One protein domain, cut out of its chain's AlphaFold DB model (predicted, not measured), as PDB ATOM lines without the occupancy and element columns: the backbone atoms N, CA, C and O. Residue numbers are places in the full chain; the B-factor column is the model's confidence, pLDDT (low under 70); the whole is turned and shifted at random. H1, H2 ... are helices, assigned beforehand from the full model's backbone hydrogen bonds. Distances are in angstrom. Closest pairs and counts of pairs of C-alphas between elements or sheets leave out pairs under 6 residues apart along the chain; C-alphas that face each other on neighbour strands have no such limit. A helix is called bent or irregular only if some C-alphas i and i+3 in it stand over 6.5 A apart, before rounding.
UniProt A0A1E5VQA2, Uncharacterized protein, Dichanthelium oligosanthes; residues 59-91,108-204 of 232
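AT A GLANCE: This is residues 59 to 91 and 108 to 204 of the 232 residues of an uncharacterized protein of Dichanthelium oligosanthes (UniProt A0A1E5VQA2). A helical hairpin of H4 and H5, with H3 packed on H4, makes the core, and two parts stick out from the body: residues 72 to 91, with the tiny H1, and residues 108 to 119, of which 109 to 119 belong to the long H2. A wide loop, residues 143 to 173, leads from H3 to H4. The printed part has 130 residues with five named helices, H1 to H5 in order, and no named strand; the class is all helix, though under half of the residues, 58, are in named elements. The whole is loose, with a radius of gyration of the C-alphas of 17.7 A and spans of 46 by 40 by 34 A.

IN THESE COORDINATES: Find C-alpha 109 at (-32.679, -31.950, -16.484); from there H2, residues 109 to 128, runs 27.2 A, with a kink of 33 degrees near residue 116. H2 is only just irregular, with C-alphas 114 and 117 6.7 A apart. Next come H3, residues 133 to 142, 14.2 A; H4, residues 174 to 184, 15.4 A; and H5, residues 191 to 203, 18.0 A, ending at C-alpha 203, (-46.484, 2.022, 9.009). H1 is residues 75 to 78.

HOW THE PARTS SIT: H2 is apart from H3, as H1 is from H3. H3 and H4 touch, closest at the C-alphas of Phe 141 and Val 177, 5.9 A, at a steep tilt of 54 degrees, opposite ways. H4 and H5 form a hairpin at a shallow tilt of 23 degrees; residues 198 to 203 of H5 touch H4, closest at the C-alphas of Pro 174 and Lys 202, 5.1 A. Residues 194 to 198 of H5 only just touch H3, with 3 pairs of C-alphas within 8 A, closest at the C-alphas of Val 134 and Asp 194, 6.9 A. Every O i to N i+4 pair is within hydrogen-bond range in H3, H4 and H5, and 14 of 16 in H2; H1 is too short for one.

THE WHOLE: Look for the C-alphas of Arg 91 and Lys 128, the two farthest apart, at 48.7 A. Residues 92 to 107 are not printed, and C-alphas 91 and 108 are 37.1 A apart across this cut. The link from H3 to H4 is long. The pLDDT is under 70 at 17 residues, among them 65 to 72 and 187 to 192.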
ATOM      1  N   ARG A  59     -30.983 -16.606 -15.901       68.94
ATOM      2  CA  ARG A  59     -32.283 -16.384 -15.233       68.94
ATOM      3  C   ARG A  59     -32.264 -15.320 -14.138       68.94
ATOM      4  O   ARG A  59     -33.248 -15.131 -13.437       68.94
ATOM      5  N   VAL A  60     -31.166 -14.579 -13.982       71.69
ATOM      6  CA  VAL A  60     -30.993 -13.567 -12.916       71.69
ATOM      7  C   VAL A  60     -32.164 -12.575 -12.834       71.69
ATOM      8  O   VAL A  60     -32.557 -12.184 -11.739       71.69
ATOM      9  N   ARG A  61     -32.763 -12.201 -13.973       73.69
ATOM     10  CA  ARG A  61     -33.886 -11.244 -14.042       73.69
ATOM     11  C   ARG A  61     -35.205 -11.785 -13.473       73.69
ATOM     12  O   ARG A  61     -36.092 -10.989 -13.155       73.69
ATOM     13  N   GLU A  62     -35.335 -13.103 -13.362       73.44
ATOM     14  CA  GLU A  62     -36.543 -13.796 -12.895       73.44
ATOM     15  C   GLU A  62     -36.608 -13.869 -11.370       73.44
ATOM     16  O   GLU A  62     -37.694 -13.890 -10.801       73.44
ATOM     17  N   TYR A  63     -35.454 -13.835 -10.705       72.81
ATOM     18  CA  TYR A  63     -35.370 -13.786  -9.250       72.81
ATOM     19  C   TYR A  63     -35.611 -12.362  -8.720       72.81
ATOM     20  O   TYR A  63     -35.496 -11.361  -9.444       72.81
ATOM     21  N   PHE A  64     -35.940 -12.263  -7.428       70.38
ATOM     22  CA  PHE A  64     -36.026 -10.975  -6.744       70.38
ATOM     23  C   PHE A  64     -34.660 -10.299  -6.744       70.38
ATOM     24  O   PHE A  64     -33.644 -10.889  -6.367       70.38
ATOM     25  N   ARG A  65     -34.642  -9.037  -7.161       64.25
ATOM     26  CA  ARG A  65     -33.458  -8.198  -7.065       64.25
ATOM     27  C   ARG A  65     -33.485  -7.536  -5.693       64.25
ATOM     28  O   ARG A  65     -34.072  -6.479  -5.546       64.25
ATOM     29  N   ALA A  66     -32.873  -8.168  -4.699       63.19
ATOM     30  CA  ALA A  66     -32.447  -7.458  -3.500       63.19
ATOM     31  C   ALA A  66     -31.014  -6.998  -3.762       63.19
ATOM     32  O   ALA A  66     -30.124  -7.835  -3.948       63.19
ATOM     33  N   LYS A  67     -30.776  -5.686  -3.843       66.69
ATOM     34  CA  LYS A  67     -29.404  -5.176  -3.812       66.69
ATOM     35  C   LYS A  67     -28.937  -5.318  -2.372       66.69
ATOM     36  O   LYS A  67     -29.055  -4.382  -1.609       66.69
ATOM     37  N   VAL A  68     -28.498  -6.502  -1.972       67.19
ATOM     38  CA  VAL A  68     -27.877  -6.695  -0.660       67.19
ATOM     39  C   VAL A  68     -26.429  -6.236  -0.715       67.19
ATOM     40  O   VAL A  68     -25.807  -6.250  -1.782       67.19
ATOM     41  N   THR A  69     -25.901  -5.795   0.422       64.94
ATOM     42  CA  THR A  69     -24.489  -5.428   0.530       64.94
ATOM     43  C   THR A  69     -23.635  -6.651   0.195       64.94
ATOM     44  O   THR A  69     -23.641  -7.650   0.903       64.94
ATOM     45  N   ASP A  70     -22.928  -6.583  -0.932       63.19
ATOM     46  CA  ASP A  70     -22.083  -7.647  -1.485       63.19
ATOM     47  C   ASP A  70     -20.613  -7.516  -1.053       63.19
ATOM     48  O   ASP A  70     -19.785  -8.376  -1.353       63.19
ATOM     49  N   SER A  71     -20.285  -6.441  -0.335       65.38
ATOM     50  CA  SER A  71     -18.947  -6.166   0.170       65.38
ATOM     51  C   SER A  71     -18.785  -6.677   1.598       65.38
ATOM     52  O   SER A  71     -19.396  -6.157   2.525       65.38
ATOM     53  N   ASN A  72     -17.864  -7.619   1.778       63.88
ATOM     54  CA  ASN A  72     -17.338  -8.025   3.084       63.88
ATOM     55  C   ASN A  72     -16.189  -7.117   3.577       63.88
ATOM     56  O   ASN A  72     -15.548  -7.402   4.589       63.88
ATOM     57  N   LYS A  73     -15.868  -6.034   2.854       70.94
ATOM     58  CA  LYS A  73     -14.819  -5.091   3.256       70.94
ATOM     59  C   LYS A  73     -15.196  -4.441   4.589       70.94
ATOM     60  O   LYS A  73     -16.301  -3.932   4.726       70.94
ATOM     61  N   GLY A  74     -14.268  -4.458   5.544       68.88
ATOM     62  CA  GLY A  74     -14.495  -3.926   6.892       68.88
ATOM     63  C   GLY A  74     -15.227  -4.882   7.837       68.88
ATOM     64  O   GLY A  74     -15.301  -4.592   9.015       68.88
ATOM     65  N   TRP A  75     -15.701  -6.052   7.389       70.19
ATOM     66  CA  TRP A  75     -16.332  -6.997   8.320       70.19
ATOM     67  C   TRP A  75     -15.377  -7.461   9.418       70.19
ATOM     68  O   TRP A  75     -15.786  -7.553  10.563       70.19
ATOM     69  N   CYS A  76     -14.104  -7.712   9.094       68.62
ATOM     70  CA  CYS A  76     -13.127  -8.199  10.070       68.62
ATOM     71  C   CYS A  76     -12.865  -7.228  11.233       68.62
ATOM     72  O   CYS A  76     -12.438  -7.693  12.281       68.62
ATOM     73  N   SER A  77     -13.102  -5.916  11.077       75.12
ATOM     74  CA  SER A  77     -12.947  -4.969  12.195       75.12
ATOM     75  C   SER A  77     -14.086  -5.052  13.211       75.12
ATOM     76  O   SER A  77     -13.912  -4.609  14.336       75.12
ATOM     77  N   GLU A  78     -15.218  -5.649  12.833       73.62
ATOM     78  CA  GLU A  78     -16.382  -5.875  13.700       73.62
ATOM     79  C   GLU A  78     -16.368  -7.272  14.346       73.62
ATOM     80  O   GLU A  78     -17.312  -7.660  15.033       73.62
ATOM     81  N   TRP A  79     -15.334  -8.082  14.088       80.19
ATOM     82  CA  TRP A  79     -15.240  -9.419  14.670       80.19
ATOM     83  C   TRP A  79     -14.850  -9.311  16.140       80.19
ATOM     84  O   TRP A  79     -13.839  -8.707  16.487       80.19
ATOM     85  N   PHE A  80     -15.625  -9.966  16.997       72.44
ATOM     86  CA  PHE A  80     -15.292 -10.184  18.396       72.44
ATOM     87  C   PHE A  80     -15.283 -11.682  18.681       72.44
ATOM     88  O   PHE A  80     -16.016 -12.461  18.065       72.44
ATOM     89  N   TYR A  81     -14.437 -12.096  19.616       80.75
ATOM     90  CA  TYR A  81     -14.419 -13.476  20.076       80.75
ATOM     91  C   TYR A  81     -15.549 -13.688  21.078       80.75
ATOM     92  O   TYR A  81     -15.729 -12.907  22.010       80.75
ATOM     93  N   VAL A  82     -16.304 -14.763  20.883       78.75
ATOM     94  CA  VAL A  82     -17.272 -15.255  21.862       78.75
ATOM     95  C   VAL A  82     -16.649 -16.471  22.530       78.75
ATOM     96  O   VAL A  82     -16.010 -17.282  21.857       78.75
ATOM     97  N   ALA A  83     -16.816 -16.594  23.849       85.25
ATOM     98  CA  ALA A  83     -16.445 -17.814  24.557       85.25
ATOM     99  C   ALA A  83     -17.108 -19.024  23.877       85.25
ATOM    100  O   ALA A  83     -18.203 -18.897  23.341       85.25
ATOM    101  N   ASN A  84     -16.454 -20.183  23.880       86.94
ATOM    102  CA  ASN A  84     -17.001 -21.415  23.314       86.94
ATOM    103  C   ASN A  84     -17.695 -22.215  24.437       86.94
ATOM    104  O   ASN A  84     -16.999 -22.952  25.142       86.94
ATOM    105  N   PRO A  85     -19.009 -22.030  24.695       85.00
ATOM    106  CA  PRO A  85     -19.673 -22.694  25.808       85.00
ATOM    107  C   PRO A  85     -19.955 -24.162  25.466       85.00
ATOM    108  O   PRO A  85     -19.879 -24.575  24.314       85.00
ATOM    109  N   SER A  86     -20.306 -24.965  26.469       83.88
ATOM    110  CA  SER A  86     -20.649 -26.373  26.251       83.88
ATOM    111  C   SER A  86     -21.993 -26.530  25.505       83.88
ATOM    112  O   SER A  86     -22.953 -25.849  25.879       83.88
ATOM    113  N   PRO A  87     -22.107 -27.440  24.512       85.31
ATOM    114  CA  PRO A  87     -21.031 -28.274  23.979       85.31
ATOM    115  C   PRO A  87     -20.082 -27.456  23.087       85.31
ATOM    116  O   PRO A  87     -20.550 -26.709  22.225       85.31
ATOM    117  N   PRO A  88     -18.756 -27.602  23.263       86.00
ATOM    118  CA  PRO A  88     -17.802 -26.774  22.548       86.00
ATOM    119  C   PRO A  88     -17.832 -27.075  21.048       86.00
ATOM    120  O   PRO A  88     -17.927 -28.229  20.623       86.00
ATOM    121  N   LEU A  89     -17.667 -26.029  20.238       84.75
ATOM    122  CA  LEU A  89     -17.358 -26.158  18.819       84.75
ATOM    123  C   LEU A  89     -16.127 -27.060  18.623       84.75
ATOM    124  O   LEU A  89     -15.191 -26.995  19.433       84.75
ATOM    125  N   PRO A  90     -16.084 -27.864  17.543       83.56
ATOM    126  CA  PRO A  90     -14.916 -28.669  17.215       83.56
ATOM    127  C   PRO A  90     -13.643 -27.821  17.175       83.56
ATOM    128  O   PRO A  90     -13.658 -26.683  16.697       83.56
ATOM    129  N   ARG A  91     -12.525 -28.392  17.641       84.31
ATOM    130  CA  ARG A  91     -11.217 -27.728  17.593       84.31
ATOM    131  C   ARG A  91     -10.946 -27.238  16.172       84.31
ATOM    132  O   ARG A  91     -11.093 -28.001  15.212       84.31
ATOM    133  N   GLY A 108     -30.824 -32.728 -12.001       70.06
ATOM    134  CA  GLY A 108     -30.993 -33.354 -13.314       70.06
ATOM    135  C   GLY A 108     -31.889 -32.511 -14.225       70.06
ATOM    136  O   GLY A 108     -32.614 -31.633 -13.758       70.06
ATOM    137  N   VAL A 109     -31.845 -32.728 -15.542       71.62
ATOM    138  CA  VAL A 109     -32.679 -31.950 -16.484       71.62
ATOM    139  C   VAL A 109     -34.170 -32.128 -16.179       71.62
ATOM    140  O   VAL A 109     -34.904 -31.139 -16.144       71.62
ATOM    141  N   ASP A 110     -34.596 -33.355 -15.888       75.06
ATOM    142  CA  ASP A 110     -35.996 -33.670 -15.584       75.06
ATOM    143  C   ASP A 110     -36.426 -33.105 -14.231       75.06
ATOM    144  O   ASP A 110     -37.493 -32.513 -14.112       75.06
ATOM    145  N   GLU A 111     -35.547 -33.169 -13.234       71.69
ATOM    146  CA  GLU A 111     -35.776 -32.579 -11.916       71.69
ATOM    147  C   GLU A 111     -35.834 -31.039 -11.992       71.69
ATOM    148  O   GLU A 111     -36.707 -30.404 -11.398       71.69
ATOM    149  N   LYS A 112     -34.986 -30.401 -12.812       70.75
ATOM    150  CA  LYS A 112     -35.090 -28.960 -13.095       70.75
ATOM    151  C   LYS A 112     -36.430 -28.616 -13.740       70.75
ATOM    152  O   LYS A 112     -37.048 -27.634 -13.333       70.75
ATOM    153  N   LYS A 113     -36.882 -29.393 -14.731       74.38
ATOM    154  CA  LYS A 113     -38.193 -29.205 -15.378       74.38
ATOM    155  C   LYS A 113     -39.348 -29.380 -14.400       74.38
ATOM    156  O   LYS A 113     -40.249 -28.551 -14.406       74.38
ATOM    157  N   ALA A 114     -39.292 -30.401 -13.552       77.88
ATOM    158  CA  ALA A 114     -40.335 -30.691 -12.579       77.88
ATOM    159  C   ALA A 114     -40.448 -29.608 -11.496       77.88
ATOM    160  O   ALA A 114     -41.557 -29.246 -11.119       77.88
ATOM    161  N   TRP A 115     -39.323 -29.058 -11.021       76.88
ATOM    162  CA  TRP A 115     -39.329 -28.217  -9.817       76.88
ATOM    163  C   TRP A 115     -38.914 -26.768 -10.055       76.88
ATOM    164  O   TRP A 115     -39.558 -25.846  -9.561       76.88
ATOM    165  N   VAL A 116     -37.848 -26.526 -10.820       79.56
ATOM    166  CA  VAL A 116     -37.309 -25.167 -10.995       79.56
ATOM    167  C   VAL A 116     -38.210 -24.337 -11.903       79.56
ATOM    168  O   VAL A 116     -38.462 -23.174 -11.603       79.56
ATOM    169  N   HIS A 117     -38.718 -24.916 -12.993       79.62
ATOM    170  CA  HIS A 117     -39.549 -24.180 -13.950       79.62
ATOM    171  C   HIS A 117     -40.875 -23.676 -13.350       79.62
ATOM    172  O   HIS A 117     -41.133 -22.476 -13.476       79.62
ATOM    173  N   PRO A 118     -41.681 -24.503 -12.649       84.81
ATOM    174  CA  PRO A 118     -42.907 -24.021 -12.010       84.81
ATOM    175  C   PRO A 118     -42.637 -22.951 -10.948       84.81
ATOM    176  O   PRO A 118     -43.331 -21.939 -10.895       84.81
ATOM    177  N   MET A 119     -41.578 -23.126 -10.149       82.81
ATOM    178  CA  MET A 119     -41.205 -22.163  -9.109       82.81
ATOM    179  C   MET A 119     -40.778 -20.817  -9.699       82.81
ATOM    180  O   MET A 119     -41.158 -19.769  -9.187       82.81
ATOM    181  N   VAL A 120     -40.018 -20.825 -10.796       84.00
ATOM    182  CA  VAL A 120     -39.650 -19.604 -11.523       84.00
ATOM    183  C   VAL A 120     -40.886 -18.887 -12.069       84.00
ATOM    184  O   VAL A 120     -40.957 -17.660 -11.995       84.00
ATOM    185  N   GLU A 121     -41.871 -19.619 -12.587       85.75
ATOM    186  CA  GLU A 121     -43.105 -19.005 -13.079       85.75
ATOM    187  C   GLU A 121     -43.922 -18.381 -11.942       85.75
ATOM    188  O   GLU A 121     -44.352 -17.229 -12.048       85.75
ATOM    189  N   LEU A 122     -44.040 -19.074 -10.808       86.56
ATOM    190  CA  LEU A 122     -44.672 -18.531  -9.608       86.56
ATOM    191  C   LEU A 122     -43.944 -17.270  -9.108       86.56
ATOM    192  O   LEU A 122     -44.580 -16.263  -8.798       86.56
ATOM    193  N   LEU A 123     -42.607 -17.278  -9.100       85.81
ATOM    194  CA  LEU A 123     -41.794 -16.111  -8.741       85.81
ATOM    195  C   LEU A 123     -42.085 -14.907  -9.649       85.81
ATOM    196  O   LEU A 123     -42.197 -13.783  -9.156       85.81
ATOM    197  N   ARG A 124     -42.255 -15.119 -10.961       85.75
ATOM    198  CA  ARG A 124     -42.629 -14.045 -11.898       85.75
ATOM    199  C   ARG A 124     -44.007 -13.470 -11.581       85.75
ATOM    200  O   ARG A 124     -44.167 -12.251 -11.639       85.75
ATOM    201  N   GLN A 125     -44.981 -14.315 -11.250       87.88
ATOM    202  CA  GLN A 125     -46.324 -13.870 -10.868       87.88
ATOM    203  C   GLN A 125     -46.292 -13.050  -9.576       87.88
ATOM    204  O   GLN A 125     -46.838 -11.950  -9.539       87.88
ATOM    205  N   LEU A 126     -45.573 -13.524  -8.554       86.25
ATOM    206  CA  LEU A 126     -45.406 -12.801  -7.292       86.25
ATOM    207  C   LEU A 126     -44.712 -11.450  -7.491       86.25
ATOM    208  O   LEU A 126     -45.116 -10.448  -6.908       86.25
ATOM    209  N   LYS A 127     -43.704 -11.392  -8.364       85.75
ATOM    210  CA  LYS A 127     -43.023 -10.140  -8.710       85.75
ATOM    211  C   LYS A 127     -43.958  -9.151  -9.410       85.75
ATOM    212  O   LYS A 127     -43.942  -7.972  -9.078       85.75
ATOM    213  N   LYS A 128     -44.798  -9.621 -10.343       86.38
ATOM    214  CA  LYS A 128     -45.846  -8.794 -10.974       86.38
ATOM    215  C   LYS A 128     -46.876  -8.294  -9.957       86.38
ATOM    216  O   LYS A 128     -47.380  -7.192 -10.116       86.38
ATOM    217  N   ALA A 129     -47.150  -9.077  -8.914       86.38
ATOM    218  CA  ALA A 129     -48.025  -8.702  -7.806       86.38
ATOM    219  C   ALA A 129     -47.358  -7.782  -6.759       86.38
ATOM    220  O   ALA A 129     -47.972  -7.482  -5.741       86.38
ATOM    221  N   GLY A 130     -46.113  -7.339  -6.979       84.62
ATOM    222  CA  GLY A 130     -45.426  -6.404  -6.083       84.62
ATOM    223  C   GLY A 130     -44.652  -7.058  -4.934       84.62
ATOM    224  O   GLY A 130     -44.390  -6.408  -3.923       84.62
ATOM    225  N   LEU A 131     -44.281  -8.340  -5.042       85.94
ATOM    226  CA  LEU A 131     -43.310  -8.934  -4.120       85.94
ATOM    227  C   LEU A 131     -41.888  -8.486  -4.492       85.94
ATOM    228  O   LEU A 131     -41.392  -8.780  -5.585       85.94
ATOM    229  N   THR A 132     -41.222  -7.804  -3.564       87.06
ATOM    230  CA  THR A 132     -39.864  -7.266  -3.722       87.06
ATOM    231  C   THR A 132     -38.852  -8.012  -2.851       87.06
ATOM    232  O   THR A 132     -39.198  -8.812  -1.977       87.06
ATOM    233  N   GLY A 133     -37.564  -7.744  -3.081       85.00
ATOM    234  CA  GLY A 133     -36.497  -8.248  -2.218       85.00
ATOM    235  C   GLY A 133     -36.585  -7.712  -0.784       85.00
ATOM    236  O   GLY A 133     -36.292  -8.452   0.154       85.00
ATOM    237  N   VAL A 134     -37.038  -6.464  -0.620       87.94
ATOM    238  CA  VAL A 134     -37.227  -5.799   0.677       87.94
ATOM    239  C   VAL A 134     -38.293  -6.518   1.495       87.94
ATOM    240  O   VAL A 134     -38.025  -6.899   2.629       87.94
ATOM    241  N   ARG A 135     -39.458  -6.822   0.906       89.06
ATOM    242  CA  ARG A 135     -40.541  -7.563   1.584       89.06
ATOM    243  C   ARG A 135     -40.130  -8.979   1.982       89.06
ATOM    244  O   ARG A 135     -40.501  -9.463   3.052       89.06
ATOM    245  N   VAL A 136     -39.326  -9.642   1.148       88.69
ATOM    246  CA  VAL A 136     -38.755 -10.956   1.479       88.69
ATOM    247  C   VAL A 136     -37.802 -10.850   2.675       88.69
ATOM    248  O   VAL A 136     -37.912 -11.647   3.605       88.69
ATOM    249  N   LEU A 137     -36.897  -9.864   2.689       88.88
ATOM    250  CA  LEU A 137     -35.995  -9.619   3.822       88.88
ATOM    251  C   LEU A 137     -36.766  -9.261   5.095       88.88
ATOM    252  O   LEU A 137     -36.488  -9.835   6.145       88.88
ATOM    253  N   TRP A 138     -37.761  -8.378   4.986       91.50
ATOM    254  CA  TRP A 138     -38.663  -8.013   6.076       91.50
ATOM    255  C   TRP A 138     -39.267  -9.256   6.721       91.50
ATOM    256  O   TRP A 138     -39.102  -9.464   7.919       91.50
ATOM    257  N   THR A 139     -39.842 -10.146   5.907       91.81
ATOM    258  CA  THR A 139     -40.458 -11.396   6.373       91.81
ATOM    259  C   THR A 139     -39.468 -12.279   7.142       91.81
ATOM    260  O   THR A 139     -39.831 -12.871   8.155       91.81
ATOM    261  N   PHE A 140     -38.210 -12.386   6.693       91.00
ATOM    262  CA  PHE A 140     -37.196 -13.168   7.411       91.00
ATOM    263  C   PHE A 140     -36.879 -12.579   8.791       91.00
ATOM    264  O   PHE A 140     -36.780 -13.327   9.765       91.00
ATOM    265  N   PHE A 141     -36.734 -11.255   8.885       91.62
ATOM    266  CA  PHE A 141     -36.421 -10.586  10.147       91.62
ATOM    267  C   PHE A 141     -37.602 -10.579  11.112       91.62
ATOM    268  O   PHE A 141     -37.420 -10.936  12.275       91.62
ATOM    269  N   GLU A 142     -38.794 -10.240  10.627       92.56
ATOM    270  CA  GLU A 142     -40.046 -10.257  11.384       92.56
ATOM    271  C   GLU A 142     -40.313 -11.646  11.971       92.56
ATOM    272  O   GLU A 142     -40.511 -11.792  13.174       92.56
ATOM    273  N   ARG A 143     -40.192 -12.699  11.150       92.88
ATOM    274  CA  ARG A 143     -40.373 -14.090  11.591       92.88
ATOM    275  C   ARG A 143     -39.168 -14.671  12.322       92.88
ATOM    276  O   ARG A 143     -39.189 -15.844  12.663       92.88
ATOM    277  N   ARG A 144     -38.088 -13.913  12.542       92.94
ATOM    278  CA  ARG A 144     -36.863 -14.390  13.218       92.94
ATOM    279  C   ARG A 144     -36.225 -15.628  12.565       92.94
ATOM    280  O   ARG A 144     -35.582 -16.425  13.257       92.94
ATOM    281  N   VAL A 145     -36.353 -15.790  11.248       90.88
ATOM    282  CA  VAL A 145     -35.831 -16.952  10.509       90.88
ATOM    283  C   VAL A 145     -34.561 -16.584   9.752       90.88
ATOM    284  O   VAL A 145     -34.555 -15.685   8.915       90.88
ATOM    285  N   GLN A 146     -33.485 -17.336   9.991       87.56
ATOM    286  CA  GLN A 146     -32.243 -17.198   9.236       87.56
ATOM    287  C   GLN A 146     -32.352 -17.916   7.877       87.56
ATOM    288  O   GLN A 146     -32.640 -19.117   7.838       87.56
ATOM    289  N   PRO A 147     -32.086 -17.231   6.746       80.38
ATOM    290  CA  PRO A 147     -32.199 -17.829   5.420       80.38
ATOM    291  C   PRO A 147     -31.367 -19.103   5.229       80.38
ATOM    292  O   PRO A 147     -31.839 -20.036   4.581       80.38
ATOM    293  N   LEU A 148     -30.161 -19.142   5.800       79.75
ATOM    294  CA  LEU A 148     -29.187 -20.223   5.610       79.75
ATOM    295  C   LEU A 148     -29.157 -21.256   6.745       79.75
ATOM    296  O   LEU A 148     -28.458 -22.256   6.619       79.75
ATOM    297  N   ALA A 149     -29.887 -21.038   7.842       82.25
ATOM    298  CA  ALA A 149     -29.948 -22.019   8.919       82.25
ATOM    299  C   ALA A 149     -30.819 -23.215   8.516       82.25
ATOM    300  O   ALA A 149     -31.798 -23.061   7.778       82.25
ATOM    301  N   ALA A 150     -30.477 -24.399   9.029       83.44
ATOM    302  CA  ALA A 150     -31.352 -25.560   8.944       83.44
ATOM    303  C   ALA A 150     -32.691 -25.237   9.625       83.44
ATOM    304  O   ALA A 150     -32.723 -24.624  10.691       83.44
ATOM    305  N   ARG A 151     -33.798 -25.630   8.992       84.88
ATOM    306  CA  ARG A 151     -35.154 -25.348   9.478       84.88
ATOM    307  C   ARG A 151     -35.888 -26.654   9.713       84.88
ATOM    308  O   ARG A 151     -35.740 -27.586   8.928       84.88
ATOM    309  N   ALA A 152     -36.715 -26.689  10.755       87.25
ATOM    310  CA  ALA A 152     -37.584 -27.825  11.053       87.25
ATOM    311  C   ALA A 152     -38.573 -28.120   9.910       87.25
ATOM    312  O   ALA A 152     -38.904 -29.276   9.650       87.25
ATOM    313  N   HIS A 153     -39.019 -27.074   9.211       87.12
ATOM    314  CA  HIS A 153     -39.903 -27.170   8.059       87.12
ATOM    315  C   HIS A 153     -39.730 -25.972   7.107       87.12
ATOM    316  O   HIS A 153     -39.085 -24.972   7.450       87.12
ATOM    317  N   PRO A 154     -40.286 -26.050   5.885       84.94
ATOM    318  CA  PRO A 154     -40.318 -24.917   4.972       84.94
ATOM    319  C   PRO A 154     -41.044 -23.701   5.563       84.94
ATOM    320  O   PRO A 154     -41.997 -23.829   6.330       84.94
ATOM    321  N   LEU A 155     -40.631 -22.498   5.149       86.50
ATOM    322  CA  LEU A 155     -41.154 -21.237   5.702       86.50
ATOM    323  C   LEU A 155     -42.621 -20.956   5.334       86.50
ATOM    324  O   LEU A 155     -43.272 -20.134   5.973       86.50
ATOM    325  N   PHE A 156     -43.154 -21.612   4.302       82.81
ATOM    326  CA  PHE A 156     -44.572 -21.486   3.959       82.81
ATOM    327  C   PHE A 156     -45.489 -22.206   4.964       82.81
ATOM    328  O   PHE A 156     -46.665 -21.870   5.040       82.81
ATOM    329  N   TRP A 157     -44.947 -23.106   5.791       88.88
ATOM    330  CA  TRP A 157     -45.631 -23.710   6.942       88.88
ATOM    331  C   TRP A 157     -45.358 -22.969   8.251       88.88
ATOM    332  O   TRP A 157     -45.386 -23.569   9.317       88.88
ATOM    333  N   TYR A 158     -45.060 -21.673   8.175       90.44
ATOM    334  CA  TYR A 158     -44.827 -20.877   9.371       90.44
ATOM    335  C   TYR A 158     -46.087 -20.797  10.245       90.44
ATOM    336  O   TYR A 158     -47.146 -20.391   9.757       90.44
ATOM    337  N   THR A 159     -45.967 -21.157  11.523       92.19
ATOM    338  CA  THR A 159     -47.077 -21.286  12.479       92.19
ATOM    339  C   THR A 159     -47.226 -20.098  13.428       92.19
ATOM    340  O   THR A 159     -48.113 -20.121  14.274       92.19
ATOM    341  N   GLY A 160     -46.399 -19.056  13.303       90.88
ATOM    342  CA  GLY A 160     -46.469 -17.869  14.161       90.88
ATOM    343  C   GLY A 160     -45.354 -17.812  15.202       90.88
ATOM    344  O   GLY A 160     -44.230 -18.237  14.947       90.88
ATOM    345  N   ASP A 161     -45.644 -17.245  16.369       89.12
ATOM    346  CA  ASP A 161     -44.609 -16.885  17.347       89.12
ATOM    347  C   ASP A 161     -43.977 -18.065  18.085       89.12
ATOM    348  O   ASP A 161     -42.811 -17.989  18.476       89.12
ATOM    349  N   ASP A 162     -44.696 -19.181  18.173       89.81
ATOM    350  CA  ASP A 162     -44.208 -20.434  18.757       89.81
ATOM    351  C   ASP A 162     -43.553 -21.369  17.727       89.81
ATOM    352  O   ASP A 162     -43.273 -22.537  18.007       89.81
ATOM    353  N   ASP A 163     -43.307 -20.876  16.513       90.81
ATOM    354  CA  ASP A 163     -42.740 -21.672  15.434       90.81
ATOM    355  C   ASP A 163     -41.295 -22.112  15.729       90.81
ATOM    356  O   ASP A 163     -40.403 -21.307  16.011       90.81
ATOM    357  N   SER A 164     -41.048 -23.418  15.608       90.50
ATOM    358  CA  SER A 164     -39.746 -24.044  15.884       90.50
ATOM    359  C   SER A 164     -38.604 -23.599  14.957       90.50
ATOM    360  O   SER A 164     -37.436 -23.817  15.270       90.50
ATOM    361  N   THR A 165     -38.912 -22.981  13.815       88.69
ATOM    362  CA  THR A 165     -37.927 -22.428  12.874       88.69
ATOM    363  C   THR A 165     -37.409 -21.050  13.288       88.69
ATOM    364  O   THR A 165     -36.454 -20.554  12.681       88.69
ATOM    365  N   ARG A 166     -38.004 -20.424  14.315       91.50
ATOM    366  CA  ARG A 166     -37.558 -19.132  14.844       91.50
ATOM    367  C   ARG A 166     -36.241 -19.273  15.593       91.50
ATOM    368  O   ARG A 166     -36.061 -20.136  16.442       91.50
ATOM    369  N   THR A 167     -35.344 -18.324  15.350       88.12
ATOM    370  CA  THR A 167     -34.061 -18.222  16.069       88.12
ATOM    371  C   THR A 167     -34.242 -17.625  17.469       88.12
ATOM    372  O   THR A 167     -33.390 -17.787  18.334       88.12
ATOM    373  N   SER A 168     -35.332 -16.885  17.694       88.12
ATOM    374  CA  SER A 168     -35.686 -16.306  18.994       88.12
ATOM    375  C   SER A 168     -37.202 -16.178  19.128       88.12
ATOM    376  O   SER A 168     -37.902 -15.949  18.137       88.12
ATOM    377  N   ARG A 169     -37.692 -16.289  20.366       87.75
ATOM    378  CA  ARG A 169     -39.091 -16.021  20.727       87.75
ATOM    379  C   ARG A 169     -39.402 -14.528  20.783       87.75
ATOM    380  O   ARG A 169     -40.522 -14.138  20.490       87.75
ATOM    381  N   GLU A 170     -38.406 -13.705  21.091       89.44
ATOM    382  CA  GLU A 170     -38.552 -12.252  21.169       89.44
ATOM    383  C   GLU A 170     -39.029 -11.661  19.836       89.44
ATOM    384  O   GLU A 170     -38.450 -11.924  18.771       89.44
ATOM    385  N   LEU A 171     -40.095 -10.866  19.917       88.81
ATOM    386  CA  LEU A 171     -40.659 -10.140  18.789       88.81
ATOM    387  C   LEU A 171     -39.837  -8.889  18.512       88.81
ATOM    388  O   LEU A 171     -39.338  -8.246  19.428       88.81
ATOM    389  N   LEU A 172     -39.719  -8.550  17.233       89.50
ATOM    390  CA  LEU A 172     -39.162  -7.270  16.829       89.50
ATOM    391  C   LEU A 172     -40.286  -6.276  16.610       89.50
ATOM    392  O   LEU A 172     -41.282  -6.585  15.956       89.50
ATOM    393  N   THR A 173     -40.080  -5.063  17.094       92.56
ATOM    394  CA  THR A 173     -40.887  -3.922  16.682       92.56
ATOM    395  C   THR A 173     -40.675  -3.647  15.186       92.56
ATOM    396  O   THR A 173     -39.593  -3.920  14.649       92.56
ATOM    397  N   PRO A 174     -41.660  -3.053  14.490       91.31
ATOM    398  CA  PRO A 174     -41.493  -2.666  13.088       91.31
ATOM    399  C   PRO A 174     -40.265  -1.771  12.845       91.31
ATOM    400  O   PRO A 174     -39.616  -1.878  11.806       91.31
ATOM    401  N   GLU A 175     -39.892  -0.933  13.819       91.00
ATOM    402  CA  GLU A 175     -38.688  -0.094  13.751       91.00
ATOM    403  C   GLU A 175     -37.396  -0.921  13.737       91.00
ATOM    404  O   GLU A 175     -36.476  -0.652  12.958       91.00
ATOM    405  N   GLU A 176     -37.316  -1.961  14.567       92.06
ATOM    406  CA  GLU A 176     -36.156  -2.848  14.602       92.06
ATOM    407  C   GLU A 176     -36.061  -3.702  13.338       92.06
ATOM    408  O   GLU A 176     -34.961  -3.893  12.810       92.06
ATOM    409  N   VAL A 177     -37.195  -4.197  12.821       92.12
ATOM    410  CA  VAL A 177     -37.230  -4.924  11.543       92.12
ATOM    411  C   VAL A 177     -36.732  -4.018  10.422       92.12
ATOM    412  O   VAL A 177     -35.799  -4.393   9.707       92.12
ATOM    413  N   ARG A 178     -37.270  -2.796  10.321       91.56
ATOM    414  CA  ARG A 178     -36.830  -1.780   9.357       91.56
ATOM    415  C   ARG A 178     -35.329  -1.529   9.453       91.56
ATOM    416  O   ARG A 178     -34.642  -1.573   8.437       91.56
ATOM    417  N   SER A 179     -34.809  -1.326  10.662       88.31
ATOM    418  CA  SER A 179     -33.381  -1.078  10.902       88.31
ATOM    419  C   SER A 179     -32.496  -2.231  10.414       88.31
ATOM    420  O   SER A 179     -31.453  -2.004   9.797       88.31
ATOM    421  N   ARG A 180     -32.922  -3.480  10.631       89.62
ATOM    422  CA  ARG A 180     -32.192  -4.676  10.179       89.62
ATOM    423  C   ARG A 180     -32.256  -4.870   8.668       89.62
ATOM    424  O   ARG A 180     -31.240  -5.188   8.052       89.62
ATOM    425  N   VAL A 181     -33.423  -4.651   8.062       88.06
ATOM    426  CA  VAL A 181     -33.586  -4.701   6.603       88.06
ATOM    427  C   VAL A 181     -32.726  -3.621   5.948       88.06
ATOM    428  O   VAL A 181     -31.968  -3.924   5.027       88.06
ATOM    429  N   TRP A 182     -32.758  -2.397   6.479       85.44
ATOM    430  CA  TRP A 182     -31.931  -1.282   6.022       85.44
ATOM    431  C   TRP A 182     -30.433  -1.599   6.072       85.44
ATOM    432  O   TRP A 182     -29.708  -1.309   5.124       85.44
ATOM    433  N   ALA A 183     -29.961  -2.254   7.137       83.44
ATOM    434  CA  ALA A 183     -28.565  -2.682   7.242       83.44
ATOM    435  C   ALA A 183     -28.177  -3.749   6.196       83.44
ATOM    436  O   ALA A 183     -27.020  -3.814   5.773       83.44
ATOM    437  N   GLY A 184     -29.130  -4.582   5.767       76.31
ATOM    438  CA  GLY A 184     -28.913  -5.632   4.770       76.31
ATOM    439  C   GLY A 184     -28.902  -5.141   3.318       76.31
ATOM    440  O   GLY A 184     -28.309  -5.801   2.458       76.31
ATOM    441  N   ILE A 185     -29.533  -4.000   3.029       81.44
ATOM    442  CA  ILE A 185     -29.666  -3.447   1.675       81.44
ATOM    443  C   ILE A 185     -28.485  -2.513   1.353       81.44
ATOM    444  O   ILE A 185     -28.026  -1.703   2.156       81.44
ATOM    445  N   LYS A 186     -27.976  -2.623   0.127       70.88
ATOM    446  CA  LYS A 186     -26.916  -1.802  -0.448       70.88
ATOM    447  C   LYS A 186     -27.469  -0.422  -0.778       70.88
ATOM    448  O   LYS A 186     -28.361  -0.285  -1.612       70.88
ATOM    449  N   ARG A 187     -26.853   0.610  -0.205       66.50
ATOM    450  CA  ARG A 187     -27.187   2.014  -0.480       66.50
ATOM    451  C   ARG A 187     -26.755   2.370  -1.908       66.50
ATOM    452  O   ARG A 187     -25.567   2.509  -2.187       66.50
ATOM    453  N   ALA A 188     -27.708   2.455  -2.830       59.69
ATOM    454  CA  ALA A 188     -27.501   2.853  -4.226       59.69
ATOM    455  C   ALA A 188     -28.550   3.906  -4.632       59.69
ATOM    456  O   ALA A 188     -29.413   4.231  -3.831       59.69
ATOM    457  N   LYS A 189     -28.499   4.436  -5.864       54.84
ATOM    458  CA  LYS A 189     -29.458   5.455  -6.352       54.84
ATOM    459  C   LYS A 189     -30.935   5.058  -6.193       54.84
ATOM    460  O   LYS A 189     -31.738   5.906  -5.851       54.84
ATOM    461  N   ASP A 190     -31.260   3.778  -6.358       58.88
ATOM    462  CA  ASP A 190     -32.626   3.248  -6.190       58.88
ATOM    463  C   ASP A 190     -33.023   3.066  -4.703       58.88
ATOM    464  O   ASP A 190     -34.029   2.434  -4.408       58.88
ATOM    465  N   ALA A 191     -32.226   3.572  -3.751       64.12
ATOM    466  CA  ALA A 191     -32.540   3.486  -2.326       64.12
ATOM    467  C   ALA A 191     -33.800   4.276  -1.958       64.12
ATOM    468  O   ALA A 191     -34.391   3.982  -0.934       64.12
ATOM    469  N   GLU A 192     -34.208   5.261  -2.756       69.50
ATOM    470  CA  GLU A 192     -35.405   6.061  -2.478       69.50
ATOM    471  C   GLU A 192     -36.687   5.215  -2.566       69.50
ATOM    472  O   GLU A 192     -37.506   5.265  -1.651       69.50
ATOM    473  N   ASP A 193     -36.792   4.338  -3.573       77.19
ATOM    474  CA  ASP A 193     -37.887   3.362  -3.691       77.19
ATOM    475  C   ASP A 193     -37.848   2.335  -2.542       77.19
ATOM    476  O   ASP A 193     -38.876   2.049  -1.928       77.19
ATOM    477  N   ASP A 194     -36.657   1.816  -2.210       78.38
ATOM    478  CA  ASP A 194     -36.479   0.871  -1.095       78.38
ATOM    479  C   ASP A 194     -36.819   1.530   0.265       78.38
ATOM    480  O   ASP A 194     -37.361   0.868   1.151       78.38
ATOM    481  N   ILE A 195     -36.519   2.826   0.450       80.06
ATOM    482  CA  ILE A 195     -36.854   3.609   1.654       80.06
ATOM    483  C   ILE A 195     -38.363   3.815   1.749       80.06
ATOM    484  O   ILE A 195     -38.934   3.558   2.807       80.06
ATOM    485  N   ALA A 196     -39.011   4.232   0.659       83.75
ATOM    486  CA  ALA A 196     -40.459   4.403   0.632       83.75
ATOM    487  C   ALA A 196     -41.172   3.081   0.961       83.75
ATOM    488  O   ALA A 196     -42.074   3.048   1.797       83.75
ATOM    489  N   GLU A 197     -40.721   1.964   0.381       83.31
ATOM    490  CA  GLU A 197     -41.264   0.637   0.681       83.31
ATOM    491  C   GLU A 197     -41.051   0.232   2.152       83.31
ATOM    492  O   GLU A 197     -41.965  -0.296   2.789       83.31
ATOM    493  N   LEU A 198     -39.873   0.510   2.718       83.12
ATOM    494  CA  LEU A 198     -39.579   0.285   4.136       83.12
ATOM    495  C   LEU A 198     -40.474   1.106   5.071       83.12
ATOM    496  O   LEU A 198     -40.906   0.597   6.107       83.12
ATOM    497  N   ASP A 199     -40.737   2.363   4.725       85.19
ATOM    498  CA  ASP A 199     -41.567   3.255   5.529       85.19
ATOM    499  C   ASP A 199     -43.040   2.821   5.492       85.19
ATOM    500  O   ASP A 199     -43.680   2.767   6.544       85.19
ATOM    501  N   HIS A 200     -43.545   2.380   4.333       82.94
ATOM    502  CA  HIS A 200     -44.874   1.766   4.223       82.94
ATOM    503  C   HIS A 200     -44.996   0.464   5.029       82.94
ATOM    504  O   HIS A 200     -45.992   0.258   5.723       82.94
ATOM    505  N   LEU A 201     -43.982  -0.412   4.985       82.25
ATOM    506  CA  LEU A 201     -43.965  -1.650   5.778       82.25
ATOM    507  C   LEU A 201     -43.972  -1.361   7.282       82.25
ATOM    508  O   LEU A 201     -44.708  -2.002   8.030       82.25
ATOM    509  N   LYS A 202     -43.195  -0.367   7.723       85.19
ATOM    510  CA  LYS A 202     -43.172   0.078   9.119       85.19
ATOM    511  C   LYS A 202     -44.517   0.654   9.566       85.19
ATOM    512  O   LYS A 202     -44.916   0.406  10.700       85.19
ATOM    513  N   ALA A 203     -45.183   1.427   8.711       84.06
ATOM    514  CA  ALA A 203     -46.484   2.022   9.009       84.06
ATOM    515  C   ALA A 203     -47.622   0.985   9.081       84.06
ATOM    516  O   ALA A 203     -48.693   1.291   9.594       84.06
ATOM    517  N   GLY A 204     -47.386  -0.246   8.609       76.44
ATOM    518  CA  GLY A 204     -48.423  -1.270   8.487       76.44
ATOM    519  C   GLY A 204     -49.310  -1.084   7.253       76.44
ATOM    520  O   GLY A 204     -50.264  -1.833   7.075       76.44
TER     521      GLY A 204